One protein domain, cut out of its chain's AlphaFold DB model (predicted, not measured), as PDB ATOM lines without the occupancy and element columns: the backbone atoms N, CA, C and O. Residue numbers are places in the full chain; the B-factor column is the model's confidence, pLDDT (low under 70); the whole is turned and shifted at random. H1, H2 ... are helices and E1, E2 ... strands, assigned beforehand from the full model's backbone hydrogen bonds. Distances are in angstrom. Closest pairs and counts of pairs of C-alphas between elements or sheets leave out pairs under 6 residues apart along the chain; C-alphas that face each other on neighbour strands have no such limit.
ATOM      1  N   ARG A 430     -23.909 -33.041  25.473       71.19
ATOM      2  CA  ARG A 430     -24.396 -32.395  26.691       71.19
ATOM      3  C   ARG A 430     -24.171 -33.328  27.881       71.19
ATOM      4  O   ARG A 430     -24.416 -34.528  27.782       71.19
ATOM      5  N   VAL A 431     -23.710 -32.777  28.999       70.19
ATOM      6  CA  VAL A 431     -23.774 -33.453  30.302       70.19
ATOM      7  C   VAL A 431     -25.093 -33.050  30.949       70.19
ATOM      8  O   VAL A 431     -25.397 -31.860  31.014       70.19
ATOM      9  N   ASP A 432     -25.882 -34.026  31.392       62.12
ATOM     10  CA  ASP A 432     -27.148 -33.768  32.095       62.12
ATOM     11  C   ASP A 432     -27.020 -33.934  33.616       62.12
ATOM     12  O   ASP A 432     -27.773 -33.320  34.364       62.12
ATOM     13  N   ASP A 433     -26.050 -34.730  34.072       71.12
ATOM     14  CA  ASP A 433     -25.726 -34.938  35.484       71.12
ATOM     15  C   ASP A 433     -24.277 -35.439  35.630       71.12
ATOM     16  O   ASP A 433     -23.977 -36.579  35.255       71.12
ATOM     17  N   GLU A 434     -23.391 -34.625  36.215       62.97
ATOM     18  CA  GLU A 434     -21.993 -35.012  36.479       62.97
ATOM     19  C   GLU A 434     -21.913 -36.137  37.526       62.97
ATOM     20  O   GLU A 434     -21.355 -37.194  37.238       62.97
ATOM     21  N   ASP A 435     -22.598 -35.997  38.670       63.31
ATOM     22  CA  ASP A 435     -22.657 -37.006  39.751       63.31
ATOM     23  C   ASP A 435     -23.246 -38.369  39.335       63.31
ATOM     24  O   ASP A 435     -23.175 -39.347  40.083       63.31
ATOM     25  N   LYS A 436     -23.899 -38.441  38.166       72.12
ATOM     26  CA  LYS A 436     -24.575 -39.649  37.665       72.12
ATOM     27  C   LYS A 436     -23.923 -40.226  36.403       72.12
ATOM     28  O   LYS A 436     -24.419 -41.230  35.890       72.12
ATOM     29  N   ASN A 437     -22.839 -39.618  35.909       74.88
ATOM     30  CA  ASN A 437     -22.168 -39.958  34.650       74.88
ATOM     31  C   ASN A 437     -23.127 -39.997  33.435       74.88
ATOM     32  O   ASN A 437     -23.010 -40.890  32.592       74.88
ATOM     33  N   ILE A 438     -24.097 -39.075  33.348       82.19
ATOM     34  CA  ILE A 438     -25.104 -39.064  32.269       82.19
ATOM     35  C   ILE A 438     -24.676 -38.110  31.147       82.19
ATOM     36  O   ILE A 438     -24.632 -36.891  31.326       82.19
ATOM     37  N   PHE A 439     -24.407 -38.687  29.973       86.06
ATOM     38  CA  PHE A 439     -23.935 -37.990  28.776       86.06
ATOM     39  C   PHE A 439     -24.923 -38.163  27.620       86.06
ATOM     40  O   PHE A 439     -25.213 -39.291  27.226       86.06
ATOM     41  N   THR A 440     -25.391 -37.065  27.034       85.06
ATOM     42  CA  THR A 440     -26.357 -37.063  25.929       85.06
ATOM     43  C   THR A 440     -25.701 -36.532  24.654       85.06
ATOM     44  O   THR A 440     -25.263 -35.384  24.595       85.06
ATOM     45  N   CYS A 441     -25.620 -37.360  23.611       89.44
ATOM     46  CA  CYS A 441     -25.092 -36.947  22.308       89.44
ATOM     47  C   CYS A 441     -26.125 -36.118  21.530       89.44
ATOM     48  O   CYS A 441     -27.198 -36.629  21.213       89.44
ATOM     49  N   LEU A 442     -25.776 -34.882  21.155       83.00
ATOM     50  CA  LEU A 442     -26.687 -33.915  20.516       83.00
ATOM     51  C   LEU A 442     -26.911 -34.157  19.010       83.00
ATOM     52  O   LEU A 442     -27.766 -33.529  18.394       83.00
ATOM     53  N   ILE A 443     -26.136 -35.059  18.401       85.44
ATOM     54  CA  ILE A 443     -26.283 -35.462  16.992       85.44
ATOM     55  C   ILE A 443     -27.159 -36.723  16.880       85.44
ATOM     56  O   ILE A 443     -27.861 -36.929  15.885       85.44
ATOM     57  N   CYS A 444     -27.135 -37.590  17.895       85.44
ATOM     58  CA  CYS A 444     -27.829 -38.876  17.870       85.44
ATOM     59  C   CYS A 444     -29.029 -38.994  18.820       85.44
ATOM     60  O   CYS A 444     -29.782 -39.953  18.659       85.44
ATOM     61  N   ASP A 445     -29.203 -38.062  19.760       84.81
ATOM     62  CA  ASP A 445     -30.188 -38.102  20.853       84.81
ATOM     63  C   ASP A 445     -30.088 -39.389  21.697       84.81
ATOM     64  O   ASP A 445     -31.080 -39.987  22.119       84.81
ATOM     65  N   ILE A 446     -28.849 -39.848  21.925       87.44
ATOM     66  CA  ILE A 446     -28.542 -41.053  22.706       87.44
ATOM     67  C   ILE A 446     -27.949 -40.652  24.055       87.44
ATOM     68  O   ILE A 446     -26.911 -39.992  24.114       87.44
ATOM     69  N   VAL A 447     -28.595 -41.124  25.122       89.62
ATOM     70  CA  VAL A 447     -28.130 -41.021  26.509       89.62
ATOM     71  C   VAL A 447     -27.232 -42.219  26.842       89.62
ATOM     72  O   VAL A 447     -27.614 -43.372  26.628       89.62
ATOM     73  N   LEU A 448     -26.046 -41.944  27.377       89.75
ATOM     74  CA  LEU A 448     -24.979 -42.891  27.712       89.75
ATOM     75  C   LEU A 448     -24.561 -42.703  29.178       89.75
ATOM     76  O   LEU A 448     -24.696 -41.609  29.721       89.75
ATOM     77  N   ASN A 449     -24.053 -43.760  29.825       86.88
ATOM     78  CA  ASN A 449     -23.759 -43.753  31.271       86.88
ATOM     79  C   ASN A 449     -22.258 -43.819  31.627       86.88
ATOM     80  O   ASN A 449     -21.889 -44.167  32.749       86.88
ATOM     81  N   SER A 450     -21.380 -43.547  30.658       84.69
ATOM     82  CA  SER A 450     -19.926 -43.533  30.846       84.69
ATOM     83  C   SER A 450     -19.223 -42.756  29.732       84.69
ATOM     84  O   SER A 450     -19.554 -42.916  28.556       84.69
ATOM     85  N   VAL A 451     -18.184 -41.998  30.095       83.25
ATOM     86  CA  VAL A 451     -17.277 -41.295  29.168       83.25
ATOM     87  C   VAL A 451     -16.707 -42.244  28.110       83.25
ATOM     88  O   VAL A 451     -16.678 -41.922  26.927       83.25
ATOM     89  N   GLN A 452     -16.329 -43.467  28.500       84.12
ATOM     90  CA  GLN A 452     -15.777 -44.445  27.558       84.12
ATOM     91  C   GLN A 452     -16.822 -44.904  26.524       84.12
ATOM     92  O   GLN A 452     -16.475 -45.167  25.372       84.12
ATOM     93  N   GLN A 453     -18.109 -44.952  26.895       86.56
ATOM     94  CA  GLN A 453     -19.194 -45.210  25.940       86.56
ATOM     95  C   GLN A 453     -19.438 -44.002  25.035       86.56
ATOM     96  O   GLN A 453     -19.677 -44.197  23.848       86.56
ATOM     97  N   LEU A 454     -19.342 -42.778  25.568       89.19
ATOM     98  CA  LEU A 454     -19.439 -41.548  24.782       89.19
ATOM     99  C   LEU A 454     -18.338 -41.499  23.715       89.19
ATOM    100  O   LEU A 454     -18.655 -41.380  22.538       89.19
ATOM    101  N   HIS A 455     -17.072 -41.708  24.079       83.06
ATOM    102  CA  HIS A 455     -15.966 -41.746  23.112       83.06
ATOM    103  C   HIS A 455     -16.165 -42.864  22.068       83.06
ATOM    104  O   HIS A 455     -16.033 -42.622  20.868       83.06
ATOM    105  N   SER A 456     -16.591 -44.064  22.495       89.00
ATOM    106  CA  SER A 456     -16.927 -45.174  21.580       89.00
ATOM    107  C   SER A 456     -18.115 -44.869  20.652       89.00
ATOM    108  O   SER A 456     -18.230 -45.455  19.576       89.00
ATOM    109  N   HIS A 457     -19.020 -43.979  21.065       91.69
ATOM    110  CA  HIS A 457     -20.169 -43.551  20.277       91.69
ATOM    111  C   HIS A 457     -19.786 -42.466  19.267       91.69
ATOM    112  O   HIS A 457     -20.091 -42.629  18.086       91.69
ATOM    113  N   LEU A 458     -19.080 -41.421  19.713       87.69
ATOM    114  CA  LEU A 458     -18.628 -40.297  18.887       87.69
ATOM    115  C   LEU A 458     -17.640 -40.753  17.797       87.69
ATOM    116  O   LEU A 458     -17.768 -40.359  16.641       87.69
ATOM    117  N   GLY A 459     -16.715 -41.664  18.123       85.06
ATOM    118  CA  GLY A 459     -15.832 -42.310  17.140       85.06
ATOM    119  C   GLY A 459     -16.517 -43.370  16.263       85.06
ATOM    120  O   GLY A 459     -15.897 -43.932  15.363       85.06
ATOM    121  N   GLY A 460     -17.792 -43.684  16.508       89.75
ATOM    122  CA  GLY A 460     -18.520 -44.712  15.774       89.75
ATOM    123  C   GLY A 460     -18.966 -44.233  14.391       89.75
ATOM    124  O   GLY A 460     -19.644 -43.217  14.269       89.75
ATOM    125  N   GLY A 461     -18.706 -45.019  13.339       84.62
ATOM    126  CA  GLY A 461     -19.025 -44.647  11.948       84.62
ATOM    127  C   GLY A 461     -20.481 -44.218  11.679       84.62
ATOM    128  O   GLY A 461     -20.724 -43.412  10.789       84.62
ATOM    129  N   ARG A 462     -21.457 -44.682  12.478       85.50
ATOM    130  CA  ARG A 462     -22.864 -44.223  12.402       85.50
ATOM    131  C   ARG A 462     -23.073 -42.796  12.922       85.50
ATOM    132  O   ARG A 462     -23.924 -42.088  12.392       85.50
ATOM    133  N   HIS A 463     -22.317 -42.387  13.941       86.75
ATOM    134  CA  HIS A 463     -22.292 -41.011  14.440       86.75
ATOM    135  C   HIS A 463     -21.543 -40.112  13.458       86.75
ATOM    136  O   HIS A 463     -22.096 -39.108  13.024       86.75
ATOM    137  N   LEU A 464     -20.350 -40.526  13.013       85.06
ATOM    138  CA  LEU A 464     -19.547 -39.786  12.029       85.06
ATOM    139  C   LEU A 464     -20.314 -39.528  10.719       85.06
ATOM    140  O   LEU A 464     -20.300 -38.410  10.213       85.06
ATOM    141  N   LEU A 465     -21.059 -40.519  10.214       83.00
ATOM    142  CA  LEU A 465     -21.922 -40.352   9.041       83.00
ATOM    143  C   LEU A 465     -23.026 -39.305   9.281       83.00
ATOM    144  O   LEU A 465     -23.281 -38.466   8.420       83.00
ATOM    145  N   ARG A 466     -23.661 -39.303  10.461       84.81
ATOM    146  CA  ARG A 466     -24.690 -38.305  10.799       84.81
ATOM    147  C   ARG A 466     -24.096 -36.908  11.032       84.81
ATOM    148  O   ARG A 466     -24.707 -35.924  10.630       84.81
ATOM    149  N   LYS A 467     -22.891 -36.822  11.605       80.31
ATOM    150  CA  LYS A 467     -22.106 -35.585  11.739       80.31
ATOM    151  C   LYS A 467     -21.788 -34.978  10.367       80.31
ATOM    152  O   LYS A 467     -21.954 -33.778  10.189       80.31
ATOM    153  N   ALA A 468     -21.407 -35.807   9.391       77.25
ATOM    154  CA  ALA A 468     -21.097 -35.376   8.027       77.25
ATOM    155  C   ALA A 468     -22.329 -34.924   7.216       77.25
ATOM    156  O   ALA A 468     -22.225 -33.990   6.426       77.25
ATOM    157  N   HIS A 469     -23.494 -35.557   7.401       72.62
ATOM    158  CA  HIS A 469     -24.718 -35.210   6.658       72.62
ATOM    159  C   HIS A 469     -25.571 -34.095   7.289       72.62
ATOM    160  O   HIS A 469     -26.536 -33.652   6.666       72.62
ATOM    161  N   GLY A 470     -25.215 -33.619   8.485       49.75
ATOM    162  CA  GLY A 470     -25.958 -32.587   9.211       49.75
ATOM    163  C   GLY A 470     -27.218 -33.119   9.906       49.75
ATOM    164  O   GLY A 470     -27.834 -34.102   9.488       49.75
ATOM    165  N   SER A 471     -27.610 -32.475  11.008       51.34
ATOM    166  CA  SER A 471     -28.762 -32.933  11.790       51.34
ATOM    167  C   SER A 471     -30.088 -32.527  11.143       51.34
ATOM    168  O   SER A 471     -30.417 -31.346  11.044       51.34
TER     169      SER A 471
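AT A GLANCE: This is residues 430 to 471 of the 578 residues of the protein "Hypothetical protein" of Darwinula stevensoni (UniProt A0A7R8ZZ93). A small wall of three antiparallel strands, E1, E2 and E3, has helix H1 over one face, running along the strands, while the other face is bare. A second helix, H2, follows H1 round a corner and lies beyond the end of the sheet, off it. The printed part has 42 residues with three named strands and then two named helices, in the order E1, E2, E3, H1, H2; the sheet's order is E1, E2, E3, and the class is mixed, helices and strands. It is only just compact, close to loose, with a radius of gyration of the C-alphas of 10.4 A, and its outline is flat, with spans of 33 by 17 by 9 A.

IN THESE COORDINATES: E1, residues 430 to 433, begins at C-alpha 430 at (-24.396, -32.395, 26.691) and is 9.2 A long from first to last C-alpha. E2, residues 438 to 441, is 10.2 A long, and E3, residues 446 to 448, is 6.4 A long. H1, residues 451 to 458, begins at C-alpha 451 at (-17.277, -41.295, 29.168) and is 10.4 A long. H2, residues 461 to 469, is 12.2 A long and ends at C-alpha 469 at (-24.718, -35.210, 6.658).

HOW THE PARTS SIT: E1, E2 and E3 form a meander, each strand the antiparallel neighbour of the one before. E1 and E2 are a hairpin at 163 degrees between their directions; N 430 and O 440 are 2.8 A apart, within hydrogen-bond range. E2 and E3 are a hairpin at 149 degrees, with N 448 and O 439 within hydrogen-bond range at 2.8 A. E1 and E3 are the edge strands, and they are apart. H1 is on the sheet at a height of 9.2 A. It lies over E2 and, only just, over E3, on which 3 of its 8 C-alphas fall. It runs along the strands, at 9 degrees to E2 on the local plane. The closest C-alphas of E2 and H1 are those of Phe 439 and Leu 454, 7.0 A apart. H1 and H2 are close but not clearly touching, the closest C-alphas being those of His 457 and His 463, 6.7 A apart. They run the same way at a steep tilt of 54 degrees. H2 is not on the sheet. In H1 and H2 every O i to N i+4 pair is within hydrogen-bond range.

THE WHOLE: The two C-alphas farthest apart, those of Asp 435 and His 469, are 33.2 A apart. The printed part has no cut, and the four links between its elements are tight. The mean pLDDT of the printed part is 80.4; residues 432, 434 to 435 and 470 to 471 are under 70.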